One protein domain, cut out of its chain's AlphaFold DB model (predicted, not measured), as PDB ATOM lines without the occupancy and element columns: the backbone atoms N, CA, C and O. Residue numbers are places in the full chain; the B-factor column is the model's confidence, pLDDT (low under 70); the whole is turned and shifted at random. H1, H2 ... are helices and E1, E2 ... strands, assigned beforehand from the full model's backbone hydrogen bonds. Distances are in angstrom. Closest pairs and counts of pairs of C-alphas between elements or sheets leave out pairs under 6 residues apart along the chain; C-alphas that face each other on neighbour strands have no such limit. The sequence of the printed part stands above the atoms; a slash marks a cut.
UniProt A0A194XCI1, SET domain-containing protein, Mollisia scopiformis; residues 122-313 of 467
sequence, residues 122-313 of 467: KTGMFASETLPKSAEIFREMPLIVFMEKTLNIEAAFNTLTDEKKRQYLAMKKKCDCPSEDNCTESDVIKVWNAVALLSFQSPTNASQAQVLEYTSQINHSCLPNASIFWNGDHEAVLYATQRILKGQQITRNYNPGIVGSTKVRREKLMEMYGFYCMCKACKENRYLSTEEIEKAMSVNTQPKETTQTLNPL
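AT A GLANCE: This is residues 122 to 313 of the 467 residues of the protein "SET domain-containing protein" of Mollisia scopiformis (UniProt A0A194XCI1). Three small antiparallel sheets make a patchwork: helices H1, H2 and H3 cluster at one side with the sheet E3-E5-E4, and H4, H5 and H6 are spread round the other side, where the sheet E2-E7-E6 and the pair E1-E8 lie. The last stretch folds back to E2, with residues 309 to 310 beside residues 139 to 140, parallel. The printed part has 192 residues with six named helices and eight named strands, in the order E1 E2 E3 H1 H2 H3 E4 E5 E6 E7 E8 H4 H5 H6. The class is mixed, helices and strands, with 85 residues in named elements, under half. The whole is compact and rounded, with a radius of gyration of the C-alphas of 16.9 A and spans of 41 by 40 by 35 A.

IN THESE COORDINATES: Find C-alpha 123 at (-11.339, 38.832, -24.453), where E1, residues 123 to 127, begins its 13.6 A. Read on to E2, residues 136 to 140, E3, 144 to 146, H1, 150 to 159, 14.8 A long, and H2, 162 to 169. H3 is residues 187 to 195, 12.3 A, followed by E4, 197 to 199, E5, 208 to 211, E6, 226 to 230, E7, 236 to 240, and E8, 249 to 252. H4, residues 262 to 273, runs 15.6 A from C-alpha 262 at (5.354, 23.094, -23.842). H5 is residues 280 to 283, and H6, 290 to 297, ends at C-alpha 297 at (-0.171, 29.525, -7.410).

HOW THE PARTS SIT: Look first at E7, the inner strand between E2 and E6: N 137 and O 238 are 2.8 A apart, and in the hairpin E6 and E7 N 229 and O 237 are 2.8 A apart, both within hydrogen-bond range. H6 only grazes this sheet, with residues 296 to 297. E1 and E8 pair at N 250 and O 125, 2.8 A; the closest C-alphas of E8 and E6 are Arg 252 and Ala 226, 5.3 A. In the other sheet N 146 and O 209 of E3 and E5 are 3.0 A apart, and N 197 and O 210 of the hairpin E4 and E5 2.8 A. H1 is on this sheet at a height of 7.3 A, only just over none of its strands, with 2 of its C-alphas falling on E3; the closest C-alphas of E3 and H1 are Ile 144 and Ala 156, 6.5 A. H3 only grazes the sheet, with residues 191 to 195. H1 and H3 touch at the C-alphas of Glu 154 and Val 188, 6.6 A, only just about perpendicular at 73 degrees. H2 and H3 touch at Leu 169 and Val 191, C-alphas 6.9 A apart, at a steep tilt of 60 degrees, the same way. H4 and H5 are close but not clearly touching, closest at the C-alphas of Thr 262 and Cys 282, 5.3 A. Every O i to N i+4 pair is within hydrogen-bond range in H1, H2, H3, H4 and H6; H5 is too short for one.

THE WHOLE: The two C-alphas farthest apart are those of Asp 181 and Thr 301, 50.3 A. The printed part has no cut; the links H2 to H3 and E5 to E6 are long. Mean pLDDT of the printed part is 85.7, with 27 residues under 70, among them 199 to 207 and 300 to 305.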
ATOM      1  N   LYS A 122     -10.371  36.040 -27.489       64.88
ATOM      2  CA  LYS A 122     -11.177  37.195 -27.953       64.88
ATOM      3  C   LYS A 122     -11.328  38.296 -26.892       64.88
ATOM      4  O   LYS A 122     -11.541  39.456 -27.227       64.88
ATOM      5  N   THR A 123     -11.213  37.934 -25.613       81.25
ATOM      6  CA  THR A 123     -11.339  38.832 -24.453       81.25
ATOM      7  C   THR A 123     -10.435  38.386 -23.306       81.25
ATOM      8  O   THR A 123     -10.072  37.205 -23.221       81.25
ATOM      9  N   GLY A 124     -10.081  39.310 -22.409       87.44
ATOM     10  CA  GLY A 124      -9.335  39.028 -21.185       87.44
ATOM     11  C   GLY A 124      -9.544  40.076 -20.096       87.44
ATOM     12  O   GLY A 124     -10.056  41.161 -20.354       87.44
ATOM     13  N   MET A 125      -9.136  39.726 -18.878       93.62
ATOM     14  CA  MET A 125      -9.193  40.599 -17.707       93.62
ATOM     15  C   MET A 125      -7.838  41.279 -17.494       93.62
ATOM     16  O   MET A 125      -6.810  40.612 -17.552       93.62
ATOM     17  N   PHE A 126      -7.820  42.581 -17.232       94.75
ATOM     18  CA  PHE A 126      -6.603  43.389 -17.103       94.75
ATOM     19  C   PHE A 126      -6.646  44.223 -15.837       94.75
ATOM     20  O   PHE A 126      -7.705  44.737 -15.507       94.75
ATOM     21  N   ALA A 127      -5.517  44.402 -15.154       94.88
ATOM     22  CA  ALA A 127      -5.463  45.238 -13.959       94.88
ATOM     23  C   ALA A 127      -5.665  46.725 -14.314       94.88
ATOM     24  O   ALA A 127      -4.976  47.256 -15.188       94.88
ATOM     25  N   SER A 128      -6.585  47.414 -13.640       92.31
ATOM     26  CA  SER A 128      -6.823  48.858 -13.835       92.31
ATOM     27  C   SER A 128      -5.804  49.723 -13.073       92.31
ATOM     28  O   SER A 128      -5.543  50.876 -13.435       92.31
ATOM     29  N   GLU A 129      -5.141  49.128 -12.080       92.69
ATOM     30  CA  GLU A 129      -4.062  49.701 -11.280       92.69
ATOM     31  C   GLU A 129      -2.941  48.680 -11.014       92.69
ATOM     32  O   GLU A 129      -3.025  47.520 -11.410       92.69
ATOM     33  N   THR A 130      -1.845  49.107 -10.377       94.94
ATOM     34  CA  THR A 130      -0.786  48.168  -9.976       94.94
ATOM     35  C   THR A 130      -1.192  47.440  -8.701       94.94
ATOM     36  O   THR A 130      -1.377  48.069  -7.664       94.94
ATOM     37  N   LEU A 131      -1.235  46.111  -8.754       93.38
ATOM     38  CA  LEU A 131      -1.594  45.244  -7.638       93.38
ATOM     39  C   LEU A 131      -0.329  44.641  -7.009       93.38
ATOM     40  O   LEU A 131       0.491  44.047  -7.720       93.38
ATOM     41  N   PRO A 132      -0.120  44.782  -5.688       92.69
ATOM     42  CA  PRO A 132       0.978  44.107  -5.011       92.69
ATOM     43  C   PRO A 132       0.755  42.588  -4.962       92.69
ATOM     44  O   PRO A 132      -0.365  42.094  -5.082       92.69
ATOM     45  N   LYS A 133       1.839  41.832  -4.750       91.88
ATOM     46  CA  LYS A 133       1.737  40.395  -4.462       91.88
ATOM     47  C   LYS A 133       0.845  40.177  -3.233       91.88
ATOM     48  O   LYS A 133       0.943  40.938  -2.272       91.88
ATOM     49  N   SER A 134       0.028  39.128  -3.269       90.38
ATOM     50  CA  SER A 134      -0.969  38.775  -2.252       90.38
ATOM     51  C   SER A 134      -2.130  39.768  -2.112       90.38
ATOM     52  O   SER A 134      -2.903  39.659  -1.164       90.38
ATOM     53  N   ALA A 135      -2.283  40.726  -3.033       89.56
ATOM     54  CA  ALA A 135      -3.464  41.581  -3.057       89.56
ATOM     55  C   ALA A 135      -4.717  40.766  -3.384       89.56
ATOM     56  O   ALA A 135      -4.713  39.977  -4.332       89.56
ATOM     57  N   GLU A 136      -5.792  41.006  -2.634       91.00
ATOM     58  CA  GLU A 136      -7.139  40.631  -3.057       91.00
ATOM     59  C   GLU A 136      -7.517  41.469  -4.279       91.00
ATOM     60  O   GLU A 136      -7.443  42.704  -4.243       91.00
ATOM     61  N   ILE A 137      -7.864  40.786  -5.369       91.69
ATOM     62  CA  ILE A 137      -8.318  41.419  -6.605       91.69
ATOM     63  C   ILE A 137      -9.820  41.680  -6.489       91.69
ATOM     64  O   ILE A 137     -10.238  42.829  -6.603       91.69
ATOM     65  N   PHE A 138     -10.607  40.631  -6.224       92.19
ATOM     66  CA  PHE A 138     -12.035  40.709  -5.904       92.19
ATOM     67  C   PHE A 138     -12.556  39.399  -5.292       92.19
ATOM     68  O   PHE A 138     -11.899  38.353  -5.373       92.19
ATOM     69  N   ARG A 139     -13.765  39.473  -4.729       91.31
ATOM     70  CA  ARG A 139     -14.599  38.350  -4.282       91.31
ATOM     71  C   ARG A 139     -15.804  38.202  -5.186       91.31
ATOM     72  O   ARG A 139     -16.346  39.203  -5.646       91.31
ATOM     73  N   GLU A 140     -16.242  36.980  -5.432       92.50
ATOM     74  CA  GLU A 140     -17.360  36.718  -6.325       92.50
ATOM     75  C   GLU A 140     -18.142  35.478  -5.901       92.50
ATOM     76  O   GLU A 140     -17.573  34.406  -5.701       92.50
ATOM     77  N   MET A 141     -19.463  35.621  -5.827       90.62
ATOM     78  CA  MET A 141     -20.364  34.481  -5.727       90.62
ATOM     79  C   MET A 141     -20.718  33.943  -7.118       90.62
ATOM     80  O   MET A 141     -20.881  34.712  -8.072       90.62
ATOM     81  N   PRO A 142     -20.880  32.621  -7.251       90.69
ATOM     82  CA  PRO A 142     -21.231  31.990  -8.512       90.69
ATOM     83  C   PRO A 142     -22.640  32.362  -8.976       90.69
ATOM     84  O   PRO A 142     -23.566  32.530  -8.183       90.69
ATOM     85  N   LEU A 143     -22.818  32.429 -10.298       91.31
ATOM     86  CA  LEU A 143     -24.139  32.497 -10.917       91.31
ATOM     87  C   LEU A 143     -24.832  31.133 -10.846       91.31
ATOM     88  O   LEU A 143     -26.027  31.075 -10.589       91.31
ATOM     89  N   ILE A 144     -24.096  30.043 -11.081       88.62
ATOM     90  CA  ILE A 144     -24.612  28.665 -11.087       88.62
ATOM     91  C   ILE A 144     -23.589  27.735 -10.408       88.62
ATOM     92  O   ILE A 144     -22.403  27.833 -10.717       88.62
ATOM     93  N   VAL A 145     -24.047  26.816  -9.542       80.69
ATOM     94  CA  VAL A 145     -23.233  25.787  -8.845       80.69
ATOM     95  C   VAL A 145     -23.909  24.422  -8.949       80.69
ATOM     96  O   VAL A 145     -24.931  24.218  -8.302       80.69
ATOM     97  N   PHE A 146     -23.365  23.477  -9.723       72.19
ATOM     98  CA  PHE A 146     -23.964  22.137  -9.861       72.19
ATOM     99  C   PHE A 146     -22.940  21.026 -10.108       72.19
ATOM    100  O   PHE A 146     -21.812  21.253 -10.545       72.19
ATOM    101  N   MET A 147     -23.381  19.793  -9.854       62.91
ATOM    102  CA  MET A 147     -22.748  18.574 -10.359       62.91
ATOM    103  C   MET A 147     -23.189  18.334 -11.813       62.91
ATOM    104  O   MET A 147     -24.364  18.533 -12.142       62.91
ATOM    105  N   GLU A 148     -22.249  17.943 -12.675       59.72
ATOM    106  CA  GLU A 148     -22.368  17.926 -14.142       59.72
ATOM    107  C   GLU A 148     -23.473  16.990 -14.669       59.72
ATOM    108  O   GLU A 148     -23.243  15.822 -14.972       59.72
ATOM    109  N   LYS A 149     -24.694  17.518 -14.820       66.44
ATOM    110  CA  LYS A 149     -25.746  16.945 -15.677       66.44
ATOM    111  C   LYS A 149     -26.487  18.068 -16.401       66.44
ATOM    112  O   LYS A 149     -26.892  19.045 -15.775       66.44
ATOM    113  N   THR A 150     -26.726  17.899 -17.703       68.62
ATOM    114  CA  THR A 150     -27.321  18.904 -18.611       68.62
ATOM    115  C   THR A 150     -28.623  19.517 -18.082       68.62
ATOM    116  O   THR A 150     -28.799  20.732 -18.115       68.62
ATOM    117  N   LEU A 151     -29.521  18.699 -17.516       78.94
ATOM    118  CA  LEU A 151     -30.806  19.169 -16.976       78.94
ATOM    119  C   LEU A 151     -30.648  20.101 -15.768       78.94
ATOM    120  O   LEU A 151     -31.474  20.988 -15.568       78.94
ATOM    121  N   ASN A 152     -29.595  19.907 -14.973       81.38
ATOM    122  CA  ASN A 152     -29.353  20.676 -13.755       81.38
ATOM    123  C   ASN A 152     -28.954  22.100 -14.103       81.38
ATOM    124  O   ASN A 152     -29.461  23.050 -13.519       81.38
ATOM    125  N   ILE A 153     -28.069  22.219 -15.089       86.94
ATOM    126  CA  ILE A 153     -27.528  23.489 -15.562       86.94
ATOM    127  C   ILE A 153     -28.662  24.347 -16.133       86.94
ATOM    128  O   ILE A 153     -28.784  25.522 -15.800       86.94
ATOM    129  N   GLU A 154     -29.542  23.743 -16.928       89.19
ATOM    130  CA  GLU A 154     -30.698  24.414 -17.530       89.19
ATOM    131  C   GLU A 154     -31.761  24.805 -16.500       89.19
ATOM    132  O   GLU A 154     -32.272  25.926 -16.512       89.19
ATOM    133  N   ALA A 155     -32.064  23.913 -15.552       90.00
ATOM    134  CA  ALA A 155     -32.996  24.216 -14.471       90.00
ATOM    135  C   ALA A 155     -32.472  25.381 -13.623       90.00
ATOM    136  O   ALA A 155     -33.205  26.333 -13.357       90.00
ATOM    137  N   ALA A 156     -31.187  25.347 -13.274       89.69
ATOM    138  CA  ALA A 156     -30.516  26.412 -12.551       89.69
ATOM    139  C   ALA A 156     -30.555  27.738 -13.304       89.69
ATOM    140  O   ALA A 156     -30.981  28.750 -12.747       89.69
ATOM    141  N   PHE A 157     -30.184  27.726 -14.586       92.94
ATOM    142  CA  PHE A 157     -30.231  28.902 -15.441       92.94
ATOM    143  C   PHE A 157     -31.635  29.518 -15.468       92.94
ATOM    144  O   PHE A 157     -31.790  30.731 -15.319       92.94
ATOM    145  N   ASN A 158     -32.678  28.694 -15.574       93.12
ATOM    146  CA  ASN A 158     -34.055  29.176 -15.605       93.12
ATOM    147  C   ASN A 158     -34.499  29.864 -14.309       93.12
ATOM    148  O   ASN A 158     -35.367  30.742 -14.375       93.12
ATOM    149  N   THR A 159     -33.881  29.534 -13.170       92.25
ATOM    150  CA  THR A 159     -34.155  30.185 -11.879       92.25
ATOM    151  C   THR A 159     -33.446  31.523 -11.682       92.25
ATOM    152  O   THR A 159     -33.832  32.288 -10.796       92.25
ATOM    153  N   LEU A 160     -32.451  31.840 -12.516       92.81
ATOM    154  CA  LEU A 160     -31.736  33.109 -12.445       92.81
ATOM    155  C   LEU A 160     -32.660  34.300 -12.726       92.81
ATOM    156  O   LEU A 160     -33.606  34.223 -13.517       92.81
ATOM    157  N   THR A 161     -32.332  35.438 -12.112       92.31
ATOM    158  CA  THR A 161     -32.926  36.731 -12.468       92.31
ATOM    159  C   THR A 161     -32.569  37.109 -13.908       92.31
ATOM    160  O   THR A 161     -31.546  36.667 -14.432       92.31
ATOM    161  N   ASP A 162     -33.368  37.966 -14.548       93.94
ATOM    162  CA  ASP A 162     -33.095  38.415 -15.925       93.94
ATOM    163  C   ASP A 162     -31.708  39.061 -16.067       93.94
ATOM    164  O   ASP A 162     -31.041  38.902 -17.089       93.94
ATOM    165  N   GLU A 163     -31.246  39.743 -15.015       92.38
ATOM    166  CA  GLU A 163     -29.900  40.305 -14.951       92.38
ATOM    167  C   GLU A 163     -28.831  39.208 -15.019       92.38
ATOM    168  O   GLU A 163     -27.998  39.218 -15.926       92.38
ATOM    169  N   LYS A 164     -28.910  38.213 -14.125       92.69
ATOM    170  CA  LYS A 164     -27.959  37.094 -14.075       92.69
ATOM    171  C   LYS A 164     -28.018  36.224 -15.332       92.69
ATOM    172  O   LYS A 164     -26.982  35.746 -15.788       92.69
ATOM    173  N   LYS A 165     -29.192  36.080 -15.959       94.56
ATOM    174  CA  LYS A 165     -29.333  35.413 -17.267       94.56
ATOM    175  C   LYS A 165     -28.563  36.140 -18.360       94.56
ATOM    176  O   LYS A 165     -27.857  35.491 -19.129       94.56
ATOM    177  N   ARG A 166     -28.658  37.474 -18.431       94.31
ATOM    178  CA  ARG A 166     -27.868  38.251 -19.399       94.31
ATOM    179  C   ARG A 166     -26.371  38.136 -19.130       94.31
ATOM    180  O   ARG A 166     -25.626  37.965 -20.087       94.31
ATOM    181  N   GLN A 167     -25.944  38.228 -17.869       92.31
ATOM    182  CA  GLN A 167     -24.533  38.076 -17.489       92.31
ATOM    183  C   GLN A 167     -23.994  36.705 -17.922       92.31
ATOM    184  O   GLN A 167     -22.948  36.626 -18.557       92.31
ATOM    185  N   TYR A 168     -24.755  35.639 -17.659       94.19
ATOM    186  CA  TYR A 168     -24.429  34.274 -18.067       94.19
ATOM    187  C   TYR A 168     -24.326  34.124 -19.593       94.19
ATOM    188  O   TYR A 168     -23.304  33.686 -20.112       94.19
ATOM    189  N   LEU A 169     -25.356  34.538 -20.336       93.38
ATOM    190  CA  LEU A 169     -25.402  34.375 -21.795       93.38
ATOM    191  C   LEU A 169     -24.416  35.275 -22.560       93.38
ATOM    192  O   LEU A 169     -24.165  35.022 -23.740       93.38
ATOM    193  N   ALA A 170     -23.865  36.308 -21.916       91.12
ATOM    194  CA  ALA A 170     -22.834  37.175 -22.490       91.12
ATOM    195  C   ALA A 170     -21.429  36.540 -22.489       91.12
ATOM    196  O   ALA A 170     -20.516  37.077 -23.119       91.12
ATOM    197  N   MET A 171     -21.238  35.420 -21.785       90.31
ATOM    198  CA  MET A 171     -19.944  34.744 -21.691       90.31
ATOM    199  C   MET A 171     -19.546  34.028 -22.984       90.31
ATOM    200  O   MET A 171     -20.334  33.841 -23.913       90.31
ATOM    201  N   LYS A 172     -18.279  33.596 -23.021       84.19
ATOM    202  CA  LYS A 172     -17.745  32.754 -24.096       84.19
ATOM    203  C   LYS A 172     -18.588  31.482 -24.212       84.19
ATOM    204  O   LYS A 172     -18.966  30.884 -23.210       84.19
ATOM    205  N   LYS A 173     -18.837  31.076 -25.452       85.81
ATOM    206  CA  LYS A 173     -19.556  29.856 -25.812       85.81
ATOM    207  C   LYS A 173     -18.599  28.912 -26.530       85.81
ATOM    208  O   LYS A 173     -17.781  29.369 -27.330       85.81
ATOM    209  N   LYS A 174     -18.726  27.618 -26.263       80.88
ATOM    210  CA  LYS A 174     -18.031  26.524 -26.946       80.88
ATOM    211  C   LYS A 174     -19.096  25.523 -27.376       80.88
ATOM    212  O   LYS A 174     -19.950  25.179 -26.571       80.88
ATOM    213  N   CYS A 175     -19.060  25.087 -28.626       74.50
ATOM    214  CA  CYS A 175     -19.778  23.890 -29.061       74.50
ATOM    215  C   CYS A 175     -18.792  23.056 -29.864       74.50
ATOM    216  O   CYS A 175     -18.095  23.578 -30.732       74.50
ATOM    217  N   ASP A 176     -18.726  21.772 -29.531       68.19
ATOM    218  CA  ASP A 176     -17.827  20.801 -30.160       68.19
ATOM    219  C   ASP A 176     -18.520  20.093 -31.343       68.19
ATOM    220  O   ASP A 176     -18.155  18.998 -31.764       68.19
ATOM    221  N   CYS A 177     -19.570  20.720 -31.872       70.12
ATOM    222  CA  CYS A 177     -20.436  20.151 -32.886       70.12
ATOM    223  C   CYS A 177     -19.725  20.175 -34.256       70.12
ATOM    224  O   CYS A 177     -19.196  21.220 -34.637       70.12
ATOM    225  N   PRO A 178     -19.750  19.078 -35.040       60.16
ATOM    226  CA  PRO A 178     -19.046  18.994 -36.327       60.16
ATOM    227  C   PRO A 178     -19.508  20.009 -37.385       60.16
ATOM    228  O   PRO A 178     -18.780  20.293 -38.332       60.16
ATOM    229  N   SER A 179     -20.727  20.536 -37.246       63.41
ATOM    230  CA  SER A 179     -21.304  21.561 -38.119       63.41
ATOM    231  C   SER A 179     -22.263  22.451 -37.329       63.41
ATOM    232  O   SER A 179     -23.095  21.924 -36.583       63.41
ATOM    233  N   GLU A 180     -22.211  23.770 -37.543       59.38
ATOM    234  CA  GLU A 180     -23.147  24.723 -36.921       59.38
ATOM    235  C   GLU A 180     -24.612  24.417 -37.279       59.38
ATOM    236  O   GLU A 180     -25.485  24.544 -36.421       59.38
ATOM    237  N   ASP A 181     -24.866  23.900 -38.486       63.59
ATOM    238  CA  ASP A 181     -26.212  23.605 -39.002       63.59
ATOM    239  C   ASP A 181     -26.950  22.471 -38.259       63.59
ATOM    240  O   ASP A 181     -28.166  22.348 -38.385       63.59
ATOM    241  N   ASN A 182     -26.245  21.663 -37.455       64.88
ATOM    242  CA  ASN A 182     -26.815  20.540 -36.693       64.88
ATOM    243  C   ASN A 182     -26.562  20.648 -35.179       64.88
ATOM    244  O   ASN A 182     -26.677  19.661 -34.451       64.88
ATOM    245  N   CYS A 183     -26.183  21.825 -34.681       73.44
ATOM    246  CA  CYS A 183     -25.949  22.003 -33.255       73.44
ATOM    247  C   CYS A 183     -27.275  22.004 -32.474       73.44
ATOM    248  O   CYS A 183     -28.023  22.979 -32.501       73.44
ATOM    249  N   THR A 184     -27.535  20.929 -31.727       74.12
ATOM    250  CA  THR A 184     -28.711  20.807 -30.846       74.12
ATOM    251  C   THR A 184     -28.465  21.324 -29.428       74.12
ATOM    252  O   THR A 184     -29.390  21.356 -28.623       74.12
ATOM    253  N   GLU A 185     -27.227  21.704 -29.096       79.69
ATOM    254  CA  GLU A 185     -26.888  22.226 -27.773       79.69
ATOM    255  C   GLU A 185     -27.426  23.644 -27.578       79.69
ATOM    256  O   GLU A 185     -27.241  24.538 -28.416       79.69
ATOM    257  N   SER A 186     -28.039  23.870 -26.419       86.31
ATOM    258  CA  SER A 186     -28.501  25.195 -26.032       86.31
ATOM    259  C   SER A 186     -27.334  26.150 -25.777       86.31
ATOM    260  O   SER A 186     -26.215  25.756 -25.444       86.31
ATOM    261  N   ASP A 187     -27.618  27.447 -25.860       89.00
ATOM    262  CA  ASP A 187     -26.665  28.482 -25.459       89.00
ATOM    263  C   ASP A 187     -26.217  28.354 -24.000       89.00
ATOM    264  O   ASP A 187     -25.087  28.719 -23.678       89.00
ATOM    265  N   VAL A 188     -27.081  27.823 -23.131       90.94
ATOM    266  CA  VAL A 188     -26.770  27.624 -21.717       90.94
ATOM    267  C   VAL A 188     -25.649  26.599 -21.568       90.94
ATOM    268  O   VAL A 188     -24.632  26.866 -20.931       90.94
ATOM    269  N   ILE A 189     -25.795  25.452 -22.228       87.56
ATOM    270  CA  ILE A 189     -24.797  24.380 -22.201       87.56
ATOM    271  C   ILE A 189     -23.502  24.808 -22.893       87.56
ATOM    272  O   ILE A 189     -22.418  24.544 -22.379       87.56
ATOM    273  N   LYS A 190     -23.593  25.564 -23.992       88.38
ATOM    274  CA  LYS A 190     -22.412  26.111 -24.673       88.38
ATOM    275  C   LYS A 190     -21.587  27.043 -23.792       88.38
ATOM    276  O   LYS A 190     -20.360  27.044 -23.890       88.38
ATOM    277  N   VAL A 191     -22.236  27.865 -22.961       91.06
ATOM    278  CA  VAL A 191     -21.533  28.693 -21.968       91.06
ATOM    279  C   VAL A 191     -20.901  27.797 -20.910       91.06
ATOM    280  O   VAL A 191     -19.702  27.911 -20.667       91.06
ATOM    281  N   TRP A 192     -21.670  26.876 -20.322       89.75
ATOM    282  CA  TRP A 192     -21.170  25.954 -19.301       89.75
ATOM    283  C   TRP A 192     -19.899  25.223 -19.747       89.75
ATOM    284  O   TRP A 192     -18.871  25.319 -19.078       89.75
ATOM    285  N   ASN A 193     -19.936  24.586 -20.918       85.94
ATOM    286  CA  ASN A 193     -18.815  23.830 -21.482       85.94
ATOM    287  C   ASN A 193     -17.577  24.700 -21.750       85.94
ATOM    288  O   ASN A 193     -16.455  24.198 -21.783       85.94
ATOM    289  N   ALA A 194     -17.763  26.004 -21.963       85.69
ATOM    290  CA  ALA A 194     -16.670  26.924 -22.241       85.69
ATOM    291  C   ALA A 194     -15.993  27.462 -20.979       85.69
ATOM    292  O   ALA A 194     -14.787  27.708 -21.002       85.69
ATOM    293  N   VAL A 195     -16.766  27.728 -19.921       88.75
ATOM    294  CA  VAL A 195     -16.294  28.585 -18.823       88.75
ATOM    295  C   VAL A 195     -16.456  27.990 -17.428       88.75
ATOM    296  O   VAL A 195     -15.947  28.589 -16.486       88.75
ATOM    297  N   ALA A 196     -17.119  26.842 -17.257       89.69
ATOM    298  CA  ALA A 196     -17.296  26.247 -15.935       89.69
ATOM    299  C   ALA A 196     -15.951  25.955 -15.236       89.69
ATOM    300  O   ALA A 196     -14.978  25.490 -15.833       89.69
ATOM    301  N   LEU A 197     -15.898  26.251 -13.937       86.94
ATOM    302  CA  LEU A 197     -14.750  26.050 -13.064       86.94
ATOM    303  C   LEU A 197     -15.009  24.882 -12.131       86.94
ATOM    304  O   LEU A 197     -15.978  24.901 -11.379       86.94
ATOM    305  N   LEU A 198     -14.084  23.929 -12.098       78.38
ATOM    306  CA  LEU A 198     -14.068  22.909 -11.059       78.38
ATOM    307  C   LEU A 198     -13.593  23.518  -9.735       78.38
ATOM    308  O   LEU A 198     -12.508  24.103  -9.659       78.38
ATOM    309  N   SER A 199     -14.402  23.354  -8.689       69.44
ATOM    310  CA  SER A 199     -14.006  23.597  -7.305       69.44
ATOM    311  C   SER A 199     -13.720  22.260  -6.625       69.44
ATOM    312  O   SER A 199     -14.593  21.400  -6.501       69.44
ATOM    313  N   PHE A 200     -12.472  22.083  -6.190       56.72
ATOM    314  CA  PHE A 200     -11.990  20.866  -5.527       56.72
ATOM    315  C   PHE A 200     -12.107  20.924  -3.993       56.72
ATOM    316  O   PHE A 200     -11.655  20.008  -3.316       56.72
ATOM    317  N   GLN A 201     -12.687  21.992  -3.432       51.31
ATOM    318  CA  GLN A 201     -12.723  22.253  -1.984       51.31
ATOM    319  C   GLN A 201     -14.122  22.090  -1.361       51.31
ATOM    320  O   GLN A 201     -14.395  22.661  -0.309       51.31
ATOM    321  N   SER A 202     -15.025  21.311  -1.974       44.41
ATOM    322  CA  SER A 202     -16.322  21.017  -1.347       44.41
ATOM    323  C   SER A 202     -16.147  20.063  -0.152       44.41
ATOM    324  O   SER A 202     -15.523  19.011  -0.317       44.41
ATOM    325  N   PRO A 203     -16.754  20.342   1.022       38.72
ATOM    326  CA  PRO A 203     -16.727  19.443   2.183       38.72
ATOM    327  C   PRO A 203     -17.368  18.069   1.920       38.72
ATOM    328  O   PRO A 203     -17.236  17.158   2.734       38.72
ATOM    329  N   THR A 204     -18.050  17.900   0.784       45.41
ATOM    330  CA  THR A 204     -18.710  16.649   0.389       45.41
ATOM    331  C   THR A 204     -17.824  15.703  -0.433       45.41
ATOM    332  O   THR A 204     -18.291  14.630  -0.804       45.41
ATOM    333  N   ASN A 205     -16.570  16.070  -0.747       42.25
ATOM    334  CA  ASN A 205     -15.683  15.362  -1.693       42.25
ATOM    335  C   ASN A 205     -16.271  15.150  -3.107       42.25
ATOM    336  O   ASN A 205     -15.629  14.527  -3.952       42.25
ATOM    337  N   ALA A 206     -17.457  15.688  -3.401       51.03
ATOM    338  CA  ALA A 206     -18.017  15.714  -4.739       51.03
ATOM    339  C   ALA A 206     -17.438  16.910  -5.505       51.03
ATOM    340  O   ALA A 206     -17.532  18.054  -5.051       51.03
ATOM    341  N   SER A 207     -16.842  16.658  -6.671       57.81
ATOM    342  CA  SER A 207     -16.418  17.721  -7.583       57.81
ATOM    343  C   SER A 207     -17.642  18.527  -8.019       57.81
ATOM    344  O   SER A 207     -18.565  17.987  -8.626       57.81
ATOM    345  N   GLN A 208     -17.659  19.814  -7.683       72.31
ATOM    346  CA  GLN A 208     -18.697  20.741  -8.121       72.31
ATOM    347  C   GLN A 208     -18.120  21.684  -9.166       72.31
ATOM    348  O   GLN A 208     -17.006  22.191  -9.013       72.31
ATOM    349  N   ALA A 209     -18.898  21.928 -10.214       83.88
ATOM    350  CA  ALA A 209     -18.577  22.899 -11.240       83.88
ATOM    351  C   ALA A 209     -19.404  24.170 -11.025       83.88
ATOM    352  O   ALA A 209     -20.558  24.127 -10.582       83.88
ATOM    353  N   GLN A 210     -18.792  25.316 -11.305       88.12
ATOM    354  CA  GLN A 210     -19.382  26.624 -11.053       88.12
ATOM    355  C   GLN A 210     -19.170  27.554 -12.239       88.12
ATOM    356  O   GLN A 210     -18.093  27.572 -12.829       88.12
ATOM    357  N   VAL A 211     -20.170  28.372 -12.553       92.06
ATOM    358  CA  VAL A 211     -20.020  29.491 -13.492       92.06
ATOM    359  C   VAL A 211     -20.174  30.791 -12.723       92.06
ATOM    360  O   VAL A 211     -21.207  31.050 -12.111       92.06
ATOM    361  N   LEU A 212     -19.131  31.607 -12.776       92.94
ATOM    362  CA  LEU A 212     -19.035  32.947 -12.205       92.94
ATOM    363  C   LEU A 212     -18.988  33.999 -13.321       92.94
ATOM    364  O   LEU A 212     -18.551  33.692 -14.430       92.94
ATOM    365  N   GLU A 213     -19.399  35.234 -13.052       92.38
ATOM    366  CA  GLU A 213     -19.409  36.306 -14.051       92.38
ATOM    367  C   GLU A 213     -18.004  36.674 -14.531       92.38
ATOM    368  O   GLU A 213     -17.714  36.624 -15.727       92.38
ATOM    369  N   TYR A 214     -17.119  37.020 -13.604       92.25
ATOM    370  CA  TYR A 214     -15.805  37.579 -13.903       92.25
ATOM    371  C   TYR A 214     -14.726  36.501 -13.891       92.25
ATOM    372  O   TYR A 214     -13.926  36.405 -14.826       92.25
ATOM    373  N   THR A 215     -14.720  35.648 -12.866       92.81
ATOM    374  CA  THR A 215     -13.678  34.630 -12.664       92.81
ATOM    375  C   THR A 215     -13.614  33.625 -13.819       92.81
ATOM    376  O   THR A 215     -12.525  33.199 -14.224       92.81
ATOM    377  N   SER A 216     -14.762  33.293 -14.416       91.88
ATOM    378  CA  SER A 216     -14.847  32.346 -15.537       91.88
ATOM    379  C   SER A 216     -14.284  32.889 -16.847       91.88
ATOM    380  O   SER A 216     -13.952  32.124 -17.748       91.88
ATOM    381  N   GLN A 217     -14.125  34.208 -16.954       88.75
ATOM    382  CA  GLN A 217     -13.615  34.863 -18.158       88.75
ATOM    383  C   GLN A 217     -12.093  35.084 -18.130       88.75
ATOM    384  O   GLN A 217     -11.513  35.490 -19.142       88.75
ATOM    385  N   ILE A 218     -11.427  34.807 -17.002       93.19
ATOM    386  CA  ILE A 218      -9.977  34.968 -16.842       93.19
ATOM    387  C   ILE A 218      -9.243  33.956 -17.724       93.19
ATOM    388  O   ILE A 218      -9.506  32.755 -17.667       93.19
ATOM    389  N   ASN A 219      -8.282  34.431 -18.517       93.19
ATOM    390  CA  ASN A 219      -7.533  33.591 -19.449       93.19
ATOM    391  C   ASN A 219      -6.487  32.708 -18.755       93.19
ATOM    392  O   ASN A 219      -5.988  33.009 -17.666       93.19
ATOM    393  N   HIS A 220      -6.131  31.624 -19.442       93.50
ATOM    394  CA  HIS A 220      -5.125  30.680 -18.985       93.50
ATOM    395  C   HIS A 220      -3.689  31.215 -19.115       93.50
ATOM    396  O   HIS A 220      -3.278  31.677 -20.181       93.50
ATOM    397  N   SER A 221      -2.878  31.003 -18.079       95.75
ATOM    398  CA  SER A 221      -1.414  30.974 -18.169       95.75
ATOM    399  C   SER A 221      -0.880  29.772 -17.395       95.75
ATOM    400  O   SER A 221      -1.306  29.521 -16.268       95.75
ATOM    401  N   CYS A 222       0.083  29.044 -17.972       95.75
ATOM    402  CA  CYS A 222       0.675  27.878 -17.309       95.75
ATOM    403  C   CYS A 222       1.451  28.272 -16.042       95.75
ATOM    404  O   CYS A 222       1.493  27.508 -15.085       95.75
ATOM    405  N   LEU A 223       2.015  29.487 -16.030       95.06
ATOM    406  CA  LEU A 223       2.508  30.168 -14.833       95.06
ATOM    407  C   LEU A 223       1.655  31.427 -14.626       95.06
ATOM    408  O   LEU A 223       1.912  32.447 -15.278       95.06
ATOM    409  N   PRO A 224       0.581  31.344 -13.827       96.19
ATOM    410  CA  PRO A 224      -0.364  32.437 -13.674       96.19
ATOM    411  C   PRO A 224       0.172  33.535 -12.759       96.19
ATOM    412  O   PRO A 224       1.105  33.326 -11.986       96.19
ATOM    413  N   ASN A 225      -0.456  34.706 -12.836       96.25
ATOM    414  CA  ASN A 225      -0.219  35.811 -11.906       96.25
ATOM    415  C   ASN A 225      -1.365  36.016 -10.905       96.25
ATOM    416  O   ASN A 225      -1.249  36.880 -10.033       96.25
ATOM    417  N   ALA A 226      -2.432  35.219 -11.001       94.69
ATOM    418  CA  ALA A 226      -3.509  35.159 -10.029       94.69
ATOM    419  C   ALA A 226      -3.932  33.713  -9.721       94.69
ATOM    420  O   ALA A 226      -3.788  32.806 -10.545       94.69
ATOM    421  N   SER A 227      -4.467  33.506  -8.520       92.38
ATOM    422  CA  SER A 227      -4.979  32.222  -8.039       92.38
ATOM    423  C   SER A 227      -6.314  32.419  -7.329       92.38
ATOM    424  O   SER A 227      -6.589  33.504  -6.811       92.38
ATOM    425  N   ILE A 228      -7.141  31.377  -7.335       89.31
ATOM    426  CA  ILE A 228      -8.462  31.379  -6.708       89.31
ATOM    427  C   ILE A 228      -8.358  30.627  -5.387       89.31
ATOM    428  O   ILE A 228      -7.882  29.492  -5.343       89.31
ATOM    429  N   PHE A 229      -8.839  31.260  -4.330       86.56
ATOM    430  CA  PHE A 229      -9.170  30.616  -3.074       86.56
ATOM    431  C   PHE A 229     -10.688  30.473  -3.002       86.56
ATOM    432  O   PHE A 229     -11.397  31.450  -3.229       86.56
ATOM    433  N   TRP A 230     -11.187  29.279  -2.695       82.31
ATOM    434  CA  TRP A 230     -12.612  29.072  -2.464       82.31
ATOM    435  C   TRP A 230     -12.865  29.106  -0.963       82.31
ATOM    436  O   TRP A 230     -12.197  28.395  -0.210       82.31
ATOM    437  N   ASN A 231     -13.811  29.928  -0.516       74.31
ATOM    438  CA  ASN A 231     -14.305  29.788   0.848       74.31
ATOM    439  C   ASN A 231     -15.288  28.597   0.923       74.31
ATOM    440  O   ASN A 231     -15.713  28.052  -0.099       74.31
ATOM    441  N   GLY A 232     -15.637  28.164   2.137       68.44
ATOM    442  CA  GLY A 232     -16.544  27.025   2.345       68.44
ATOM    443  C   GLY A 232     -17.968  27.224   1.805       68.44
ATOM    444  O   GLY A 232     -18.693  26.243   1.677       68.44
ATOM    445  N   ASP A 233     -18.336  28.454   1.438       74.38
ATOM    446  CA  ASP A 233     -19.678  28.875   1.026       74.38
ATOM    447  C   ASP A 233     -19.764  29.176  -0.484       74.38
ATOM    448  O   ASP A 233     -20.617  29.939  -0.934       74.38
ATOM    449  N   HIS A 234     -18.878  28.573  -1.284       78.19
ATOM    450  CA  HIS A 234     -18.768  28.751  -2.743       78.19
ATOM    451  C   HIS A 234     -18.271  30.126  -3.222       78.19
ATOM    452  O   HIS A 234     -18.169  30.330  -4.430       78.19
ATOM    453  N   GLU A 235     -17.901  31.053  -2.335       86.50
ATOM    454  CA  GLU A 235     -17.292  32.321  -2.750       86.50
ATOM    455  C   GLU A 235     -15.915  32.054  -3.365       86.50
ATOM    456  O   GLU A 235     -15.040  31.437  -2.746       86.50
ATOM    457  N   ALA A 236     -15.705  32.558  -4.577       89.69
ATOM    458  CA  ALA A 236     -14.387  32.648  -5.170       89.69
ATOM    459  C   ALA A 236     -13.714  33.933  -4.705       89.69
ATOM    460  O   ALA A 236     -14.254  35.029  -4.864       89.69
ATOM    461  N   VAL A 237     -12.492  33.811  -4.206       90.56
ATOM    462  CA  VAL A 237     -11.650  34.956  -3.889       90.56
ATOM    463  C   VAL A 237     -10.391  34.914  -4.731       90.56
ATOM    464  O   VAL A 237      -9.575  33.995  -4.629       90.56
ATOM    465  N   LEU A 238     -10.243  35.911  -5.598       92.12
ATOM    466  CA  LEU A 238      -9.131  35.989  -6.529       92.12
ATOM    467  C   LEU A 238      -7.999  36.828  -5.933       92.12
ATOM    468  O   LEU A 238      -8.193  37.990  -5.574       92.12
ATOM    469  N   TYR A 239      -6.796  36.260  -5.895       92.50
ATOM    470  CA  TYR A 239      -5.599  36.911  -5.367       92.50
ATOM    471  C   TYR A 239      -4.495  37.013  -6.402       92.50
ATOM    472  O   TYR A 239      -4.272  36.086  -7.177       92.50
ATOM    473  N   ALA A 240      -3.732  38.100  -6.342       93.75
ATOM    474  CA  ALA A 240      -2.492  38.238  -7.089       93.75
ATOM    475  C   ALA A 240      -1.388  37.366  -6.457       93.75
ATOM    476  O   ALA A 240      -1.015  37.558  -5.301       93.75
ATOM    477  N   THR A 241      -0.808  36.424  -7.204       93.94
ATOM    478  CA  THR A 241       0.296  35.562  -6.718       93.94
ATOM    479  C   THR A 241       1.672  36.219  -6.873       93.94
ATOM    480  O   THR A 241       2.675  35.800  -6.285       93.94
ATOM    481  N   GLN A 242       1.712  37.318  -7.621       93.81
ATOM    482  CA  GLN A 242       2.865  38.176  -7.857       93.81
ATOM    483  C   GLN A 242       2.398  39.625  -8.029       93.81
ATOM    484  O   GLN A 242       1.203  39.896  -8.075       93.81
ATOM    485  N   ARG A 243       3.333  40.572  -8.137       95.56
ATOM    486  CA  ARG A 243       2.986  41.949  -8.506       95.56
ATOM    487  C   ARG A 243       2.410  41.967  -9.931       95.56
ATOM    488  O   ARG A 243       3.023  41.393 -10.831       95.56
ATOM    489  N   ILE A 244       1.277  42.638 -10.122       96.44
ATOM    490  CA  ILE A 244       0.619  42.827 -11.422       96.44
ATOM    491  C   ILE A 244       0.632  44.324 -11.725       96.44
ATOM    492  O   ILE A 244       0.171  45.119 -10.913       96.44
ATOM    493  N   LEU A 245       1.216  44.736 -12.846       96.69
ATOM    494  CA  LEU A 245       1.262  46.152 -13.218       96.69
ATOM    495  C   LEU A 245      -0.076  46.606 -13.809       96.69
ATOM    496  O   LEU A 245      -0.804  45.806 -14.393       96.69
ATOM    497  N   LYS A 246      -0.375  47.906 -13.709       96.00
ATOM    498  CA  LYS A 246      -1.513  48.504 -14.420       96.00
ATOM    499  C   LYS A 246      -1.445  48.150 -15.911       96.00
ATOM    500  O   LYS A 246      -0.395  48.294 -16.529       96.00
ATOM    501  N   GLY A 247      -2.564  47.710 -16.476       94.19
ATOM    502  CA  GLY A 247      -2.687  47.276 -17.866       94.19
ATOM    503  C   GLY A 247      -2.216  45.845 -18.130       94.19
ATOM    504  O   GLY A 247      -2.467  45.333 -19.215       94.19
ATOM    505  N   GLN A 248      -1.582  45.168 -17.169       94.88
ATOM    506  CA  GLN A 248      -1.176  43.774 -17.336       94.88
ATOM    507  C   GLN A 248      -2.391  42.843 -17.253       94.88
ATOM    508  O   GLN A 248      -3.270  43.015 -16.404       94.88
ATOM    509  N   GLN A 249      -2.424  41.822 -18.112       95.44
ATOM    510  CA  GLN A 249      -3.474  40.807 -18.083       95.44
ATOM    511  C   GLN A 249      -3.411  39.978 -16.794       95.44
ATOM    512  O   GLN A 249      -2.349  39.485 -16.407       95.44
ATOM    513  N   ILE A 250      -4.561  39.788 -16.158       96.50
ATOM    514  CA  ILE A 250      -4.775  38.869 -15.044       96.50
ATOM    515  C   ILE A 250      -5.067  37.485 -15.636       96.50
ATOM    516  O   ILE A 250      -5.911  37.332 -16.521       96.50
ATOM    517  N   THR A 251      -4.341  36.475 -15.169       96.31
ATOM    518  CA  THR A 251      -4.377  35.104 -15.691       96.31
ATOM    519  C   THR A 251      -4.391  34.093 -14.556       96.31
ATOM    520  O   THR A 251      -3.789  34.319 -13.506       96.31
ATOM    521  N   ARG A 252      -5.034  32.949 -14.793       94.06
ATOM    522  CA  ARG A 252      -5.095  31.809 -13.864       94.06
ATOM    523  C   ARG A 252      -4.620  30.532 -14.548       94.06
ATOM    524  O   ARG A 252      -4.613  30.454 -15.775       94.06
ATOM    525  N   ASN A 253      -4.243  29.518 -13.776       92.44
ATOM    526  CA  ASN A 253      -4.028  28.181 -14.324       92.44
ATOM    527  C   ASN A 253      -5.374  27.431 -14.323       92.44
ATOM    528  O   ASN A 253      -6.110  27.478 -13.340       92.44
ATOM    529  N   TYR A 254      -5.724  26.799 -15.445       90.31
ATOM    530  CA  TYR A 254      -6.995  26.074 -15.595       90.31
ATOM    531  C   TYR A 254      -6.920  24.665 -15.013       90.31
ATOM    532  O   TYR A 254      -7.907  24.180 -14.472       90.31
ATOM    533  N   ASN A 255      -5.749  24.033 -15.087       88.12
ATOM    534  CA  ASN A 255      -5.511  22.698 -14.568       88.12
ATOM    535  C   ASN A 255      -4.044  22.580 -14.104       88.12
ATOM    536  O   ASN A 255      -3.152  22.347 -14.928       88.12
ATOM    537  N   PRO A 256      -3.785  22.730 -12.792       85.69
ATOM    538  CA  PRO A 256      -2.437  22.658 -12.226       85.69
ATOM    539  C   PRO A 256      -1.753  21.294 -12.391       85.69
ATOM    540  O   PRO A 256      -0.532  21.219 -12.295       85.69
ATOM    541  N   GLY A 257      -2.513  20.229 -12.679       87.44
ATOM    542  CA  GLY A 257      -1.970  18.896 -12.955       87.44
ATOM    543  C   GLY A 257      -1.295  18.769 -14.327       87.44
ATOM    544  O   GLY A 257      -0.599  17.786 -14.577       87.44
ATOM    545  N   ILE A 258      -1.465  19.748 -15.224       90.69
ATOM    546  CA  ILE A 258      -0.832  19.753 -16.550       90.69
ATOM    547  C   ILE A 258       0.605  20.293 -16.439       90.69
ATOM    548  O   ILE A 258       0.858  21.497 -16.527       90.69
ATOM    549  N   VAL A 259       1.558  19.374 -16.278       93.81
ATOM    550  CA  VAL A 259       3.002  19.644 -16.149       93.81
ATOM    551  C   VAL A 259       3.789  19.183 -17.382       93.81
ATOM    552  O   VAL A 259       3.259  18.536 -18.284       93.81
ATOM    553  N   GLY A 260       5.077  19.519 -17.434       95.88
ATOM    554  CA  GLY A 260       6.010  19.034 -18.445       95.88
ATOM    555  C   GLY A 260       6.354  20.049 -19.535       95.88
ATOM    556  O   GLY A 260       6.336  21.269 -19.328       95.88
ATOM    557  N   SER A 261       6.724  19.534 -20.709       97.62
ATOM    558  CA  SER A 261       7.155  20.351 -21.849       97.62
ATOM    559  C   SER A 261       6.009  21.182 -22.429       97.62
ATOM    560  O   SER A 261       4.833  20.845 -22.296       97.62
ATOM    561  N   THR A 262       6.344  22.260 -23.138       97.50
ATOM    562  CA  THR A 262       5.354  23.094 -23.842       97.50
ATOM    563  C   THR A 262       4.454  22.288 -24.769       97.50
ATOM    564  O   THR A 262       3.262  22.575 -24.838       97.50
ATOM    565  N   LYS A 263       5.007  21.279 -25.455       97.00
ATOM    566  CA  LYS A 263       4.253  20.395 -26.350       97.00
ATOM    567  C   LYS A 263       3.158  19.648 -25.585       97.00
ATOM    568  O   LYS A 263       1.993  19.815 -25.917       97.00
ATOM    569  N   VAL A 264       3.524  18.943 -24.513       96.62
ATOM    570  CA  VAL A 264       2.579  18.175 -23.681       96.62
ATOM    571  C   VAL A 264       1.494  19.081 -23.107       96.62
ATOM    572  O   VAL A 264       0.305  18.781 -23.205       96.62
ATOM    573  N   ARG A 265       1.889  20.234 -22.550       96.62
ATOM    574  CA  ARG A 265       0.936  21.187 -21.965       96.62
ATOM    575  C   ARG A 265      -0.043  21.727 -23.015       96.62
ATOM    576  O   ARG A 265      -1.228  21.853 -22.732       96.62
ATOM    577  N   ARG A 266       0.429  22.024 -24.229       96.25
ATOM    578  CA  ARG A 266      -0.409  22.483 -25.349       96.25
ATOM    579  C   ARG A 266      -1.343  21.402 -25.878       96.25
ATOM    580  O   ARG A 266      -2.494  21.718 -26.137       96.25
ATOM    581  N   GLU A 267      -0.873  20.167 -26.017       96.06
ATOM    582  CA  GLU A 267      -1.702  19.031 -26.440       96.06
ATOM    583  C   GLU A 267      -2.852  18.806 -25.454       96.06
ATOM    584  O   GLU A 267      -4.006  18.750 -25.867       96.06
ATOM    585  N   LYS A 268      -2.561  18.801 -24.146       93.50
ATOM    586  CA  LYS A 268      -3.587  18.644 -23.106       93.50
ATOM    587  C   LYS A 268      -4.573  19.811 -23.054       93.50
ATOM    588  O   LYS A 268      -5.769  19.595 -22.903       93.50
ATOM    589  N   LEU A 269      -4.100  21.051 -23.200       91.56
ATOM    590  CA  LEU A 269      -4.991  22.215 -23.253       91.56
ATOM    591  C   LEU A 269      -5.840  22.247 -24.529       91.56
ATOM    592  O   LEU A 269      -6.985  22.682 -24.469       91.56
ATOM    593  N   MET A 270      -5.312  21.772 -25.657       91.38
ATOM    594  CA  MET A 270      -6.082  21.636 -26.891       91.38
ATOM    595  C   MET A 270      -7.175  20.576 -26.736       91.38
ATOM    596  O   MET A 270      -8.327  20.849 -27.049       91.38
ATOM    597  N   GLU A 271      -6.832  19.410 -26.185       88.88
ATOM    598  CA  GLU A 271      -7.777  18.323 -25.903       88.88
ATOM    599  C   GLU A 271      -8.914  18.779 -24.975       88.88
ATOM    600  O   GLU A 271     -10.082  18.543 -25.261       88.88
ATOM    601  N   MET A 272      -8.585  19.477 -23.884       85.00
ATOM    602  CA  MET A 272      -9.574  19.864 -22.872       85.00
ATOM    603  C   MET A 272     -10.342  21.147 -23.218       85.00
ATOM    604  O   MET A 272     -11.534  21.253 -22.944       85.00
ATOM    605  N   TYR A 273      -9.666  22.147 -23.789       85.06
ATOM    606  CA  TYR A 273     -10.193  23.510 -23.924       85.06
ATOM    607  C   TYR A 273     -10.170  24.052 -25.358       85.06
ATOM    608  O   TYR A 273     -10.665  25.154 -25.591       85.06
ATOM    609  N   GLY A 274      -9.611  23.319 -26.324       86.06
ATOM    610  CA  GLY A 274      -9.635  23.704 -27.737       86.06
ATOM    611  C   GLY A 274      -8.731  24.886 -28.105       86.06
ATOM    612  O   GLY A 274      -9.030  25.596 -29.062       86.06
ATOM    613  N   PHE A 275      -7.649  25.150 -27.356       87.69
ATOM    614  CA  PHE A 275      -6.724  26.242 -27.687       87.69
ATOM    615  C   PHE A 275      -5.243  25.905 -27.474       87.69
ATOM    616  O   PHE A 275      -4.861  25.146 -26.581       87.69
ATOM    617  N   TYR A 276      -4.379  26.572 -28.245       90.69
ATOM    618  CA  TYR A 276      -2.934  26.577 -28.020       90.69
ATOM    619  C   TYR A 276      -2.518  27.699 -27.067       90.69
ATOM    620  O   TYR A 276      -2.668  28.885 -27.355       90.69
ATOM    621  N   CYS A 277      -1.930  27.345 -25.922       93.31
ATOM    622  CA  CYS A 277      -1.469  28.351 -24.969       93.31
ATOM    623  C   CYS A 277      -0.273  29.165 -25.504       93.31
ATOM    624  O   CYS A 277       0.771  28.615 -25.883       93.31
ATOM    625  N   MET A 278      -0.411  30.493 -25.439       93.06
ATOM    626  CA  MET A 278       0.605  31.481 -25.825       93.06
ATOM    627  C   MET A 278       1.216  32.230 -24.627       93.06
ATOM    628  O   MET A 278       1.799  33.299 -24.803       93.06
ATOM    629  N   CYS A 279       1.095  31.700 -23.405       94.69
ATOM    630  CA  CYS A 279       1.689  32.337 -22.226       94.69
ATOM    631  C   CYS A 279       3.224  32.407 -22.324       94.69
ATOM    632  O   CYS A 279       3.845  31.667 -23.093       94.69
ATOM    633  N   LYS A 280       3.847  33.253 -21.495       94.12
ATOM    634  CA  LYS A 280       5.308  33.435 -21.451       94.12
ATOM    635  C   LYS A 280       6.068  32.105 -21.350       94.12
ATOM    636  O   LYS A 280       6.964  31.860 -22.148       94.12
ATOM    637  N   ALA A 281       5.643  31.203 -20.461       95.81
ATOM    638  CA  ALA A 281       6.281  29.894 -20.298       95.81
ATOM    639  C   ALA A 281       6.197  29.012 -21.559       95.81
ATOM    640  O   ALA A 281       7.114  28.243 -21.835       95.81
ATOM    641  N   CYS A 282       5.115  29.112 -22.338       96.31
ATOM    642  CA  CYS A 282       4.997  28.415 -23.623       96.31
ATOM    643  C   CYS A 282       5.839  29.075 -24.721       96.31
ATOM    644  O   CYS A 282       6.453  28.366 -25.512       96.31
ATOM    645  N   LYS A 283       5.882  30.414 -24.774       95.75
ATOM    646  CA  LYS A 283       6.714  31.161 -25.735       95.75
ATOM    647  C   LYS A 283       8.206  30.874 -25.536       95.75
ATOM    648  O   LYS A 283       8.929  30.705 -26.506       95.75
ATOM    649  N   GLU A 284       8.638  30.746 -24.285       96.75
ATOM    650  CA  GLU A 284      10.023  30.433 -23.899       96.75
ATOM    651  C   GLU A 284      10.355  28.930 -23.958       96.75
ATOM    652  O   GLU A 284      11.424  28.513 -23.525       96.75
ATOM    653  N   ASN A 285       9.433  28.100 -24.450       96.56
ATOM    654  CA  ASN A 285       9.552  26.645 -24.498       96.56
ATOM    655  C   ASN A 285       9.965  25.981 -23.160       96.56
ATOM    656  O   ASN A 285      10.736  25.021 -23.134       96.56
ATOM    657  N   ARG A 286       9.459  26.486 -22.029       96.94
ATOM    658  CA  ARG A 286       9.866  26.010 -20.701       96.94
ATOM    659  C   ARG A 286       9.268  24.647 -20.361       96.94
ATOM    660  O   ARG A 286       8.090  24.381 -20.618       96.94
ATOM    661  N   TYR A 287      10.070  23.816 -19.704       97.19
ATOM    662  CA  TYR A 287       9.573  22.692 -18.916       97.19
ATOM    663  C   TYR A 287       9.057  23.223 -17.574       97.19
ATOM    664  O   TYR A 287       9.707  24.094 -17.000       97.19
ATOM    665  N   LEU A 288       7.904  22.735 -17.108       97.00
ATOM    666  CA  LEU A 288       7.325  23.112 -15.814       97.00
ATOM    667  C   LEU A 288       7.113  21.869 -14.949       97.00
ATOM    668  O   LEU A 288       6.474  20.918 -15.404       97.00
ATOM    669  N   SER A 289       7.621  21.879 -13.719       96.06
ATOM    670  CA  SER A 289       7.321  20.851 -12.715       96.06
ATOM    671  C   SER A 289       6.052  21.175 -11.916       96.06
ATOM    672  O   SER A 289       5.570  22.310 -11.918       96.06
ATOM    673  N   THR A 290       5.530  20.179 -11.194       93.81
ATOM    674  CA  THR A 290       4.432  20.373 -10.234       93.81
ATOM    675  C   THR A 290       4.789  21.438  -9.196       93.81
ATOM    676  O   THR A 290       4.025  22.376  -8.996       93.81
ATOM    677  N   GLU A 291       5.992  21.362  -8.619       93.50
ATOM    678  CA  GLU A 291       6.471  22.302  -7.596       93.50
ATOM    679  C   GLU A 291       6.515  23.751  -8.111       93.50
ATOM    680  O   GLU A 291       6.142  24.686  -7.401       93.50
ATOM    681  N   GLU A 292       6.939  23.966  -9.362       93.12
ATOM    682  CA  GLU A 292       6.960  25.305  -9.959       93.12
ATOM    683  C   GLU A 292       5.553  25.893 -10.106       93.12
ATOM    684  O   GLU A 292       5.350  27.075  -9.809       93.12
ATOM    685  N   ILE A 293       4.586  25.085 -10.553       92.75
ATOM    686  CA  ILE A 293       3.190  25.513 -10.705       92.75
ATOM    687  C   ILE A 293       2.571  25.787  -9.333       92.75
ATOM    688  O   ILE A 293       1.993  26.857  -9.132       92.75
ATOM    689  N   GLU A 294       2.741  24.879  -8.371       90.62
ATOM    690  CA  GLU A 294       2.249  25.040  -6.999       90.62
ATOM    691  C   GLU A 294       2.809  26.311  -6.356       90.62
ATOM    692  O   GLU A 294       2.059  27.129  -5.818       90.62
ATOM    693  N   LYS A 295       4.116  26.554  -6.490       90.56
ATOM    694  CA  LYS A 295       4.763  27.774  -6.001       90.56
ATOM    695  C   LYS A 295       4.217  29.034  -6.671       90.56
ATOM    696  O   LYS A 295       4.004  30.032  -5.980       90.56
ATOM    697  N   ALA A 296       3.985  29.008  -7.984       89.12
ATOM    698  CA  ALA A 296       3.408  30.135  -8.723       89.12
ATOM    699  C   ALA A 296       1.947  30.423  -8.334       89.12
ATOM    700  O   ALA A 296       1.496  31.560  -8.459       89.12
ATOM    701  N   MET A 297       1.221  29.412  -7.854       89.00
ATOM    702  CA  MET A 297      -0.171  29.525  -7.410       89.00
ATOM    703  C   MET A 297      -0.321  29.790  -5.907       89.00
ATOM    704  O   MET A 297      -1.386  30.227  -5.470       89.00
ATOM    705  N   SER A 298       0.729  29.540  -5.121       85.75
ATOM    706  CA  SER A 298       0.733  29.723  -3.671       85.75
ATOM    707  C   SER A 298       0.539  31.187  -3.251       85.75
ATOM    708  O   SER A 298       1.174  32.109  -3.773       85.75
ATOM    709  N   VAL A 299      -0.314  31.394  -2.248       72.81
ATOM    710  CA  VAL A 299      -0.503  32.681  -1.569       72.81
ATOM    711  C   VAL A 299      -0.313  32.444  -0.069       72.81
ATOM    712  O   VAL A 299      -1.096  31.746   0.560       72.81
ATOM    713  N   ASN A 300       0.744  33.015   0.518       62.78
ATOM    714  CA  ASN A 300       1.125  32.806   1.930       62.78
ATOM    715  C   ASN A 300       0.303  33.636   2.936       62.78
ATOM    716  O   ASN A 300       0.768  33.930   4.036       62.78
ATOM    717  N   THR A 301      -0.900  34.066   2.572       58.38
ATOM    718  CA  THR A 301      -1.708  34.959   3.405       58.38
ATOM    719  C   THR A 301      -3.147  34.494   3.432       58.38
ATOM    720  O   THR A 301      -3.747  34.292   2.381       58.38
ATOM    721  N   GLN A 302      -3.691  34.380   4.645       59.81
ATOM    722  CA  GLN A 302      -5.127  34.253   4.858       59.81
ATOM    723  C   GLN A 302      -5.849  35.408   4.140       59.81
ATOM    724  O   GLN A 302      -5.424  36.561   4.300       59.81
ATOM    725  N   PRO A 303      -6.906  35.116   3.366       60.75
ATOM    726  CA  PRO A 303      -7.850  36.097   2.853       60.75
ATOM    727  C   PRO A 303      -8.213  37.154   3.896       60.75
ATOM    728  O   PRO A 303      -8.880  36.849   4.880       60.75
ATOM    729  N   LYS A 304      -7.789  38.406   3.706       66.25
ATOM    730  CA  LYS A 304      -8.367  39.524   4.462       66.25
ATOM    731  C   LYS A 304      -9.572  40.011   3.672       66.25
ATOM    732  O   LYS A 304      -9.388  40.413   2.529       66.25
ATOM    733  N   GLU A 305     -10.762  39.984   4.265       69.31
ATOM    734  CA  GLU A 305     -11.992  40.539   3.679       69.31
ATOM    735  C   GLU A 305     -11.814  42.037   3.416       69.31
ATOM    736  O   GLU A 305     -12.000  42.875   4.296       69.31
ATOM    737  N   THR A 306     -11.342  42.373   2.216       73.94
ATOM    738  CA  THR A 306     -10.953  43.745   1.852       73.94
ATOM    739  C   THR A 306     -11.704  44.264   0.637       73.94
ATOM    740  O   THR A 306     -11.687  45.468   0.392       73.94
ATOM    741  N   THR A 307     -12.383  43.385  -0.101       79.94
ATOM    742  CA  THR A 307     -13.240  43.725  -1.235       79.94
ATOM    743  C   THR A 307     -14.680  43.291  -0.977       79.94
ATOM    744  O   THR A 307     -14.935  42.357  -0.219       79.94
ATOM    745  N   GLN A 308     -15.632  43.988  -1.596       84.44
ATOM    746  CA  GLN A 308     -17.031  43.570  -1.588       84.44
ATOM    747  C   GLN A 308     -17.222  42.349  -2.492       84.44
ATOM    748  O   GLN A 308     -16.658  42.278  -3.585       84.44
ATOM    749  N   THR A 309     -18.069  41.422  -2.057       89.12
ATOM    750  CA  THR A 309     -18.474  40.260  -2.845       89.12
ATOM    751  C   THR A 309     -19.344  40.672  -4.032       89.12
ATOM    752  O   THR A 309     -20.422  41.247  -3.866       89.12
ATOM    753  N   LEU A 310     -18.878  40.358  -5.238       90.81
ATOM    754  CA  LEU A 310     -19.613  40.519  -6.487       90.81
ATOM    755  C   LEU A 310     -20.695  39.439  -6.616       90.81
ATOM    756  O   LEU A 310     -20.513  38.304  -6.176       90.81
ATOM    757  N   ASN A 311     -21.813  39.799  -7.248       88.94
ATOM    758  CA  ASN A 311     -22.968  38.922  -7.476       88.94
ATOM    759  C   ASN A 311     -23.501  38.193  -6.226       88.94
ATOM    760  O   ASN A 311     -23.839  37.012  -6.332       88.94
ATOM    761  N   PRO A 312     -23.631  38.865  -5.061       89.44
ATOM    762  CA  PRO A 312     -24.017  38.198  -3.820       89.44
ATOM    763  C   PRO A 312     -25.331  37.425  -3.992       89.44
ATOM    764  O   PRO A 312     -26.244  37.866  -4.699       89.44
ATOM    765  N   LEU A 313     -25.413  36.253  -3.360       85.75
ATOM    766  CA  LEU A 313     -26.624  35.439  -3.368       85.75
ATOM    767  C   LEU A 313     -27.576  35.915  -2.272       85.75
ATOM    768  O   LEU A 313     -27.192  36.056  -1.115       85.75
TER     769      LEU A 313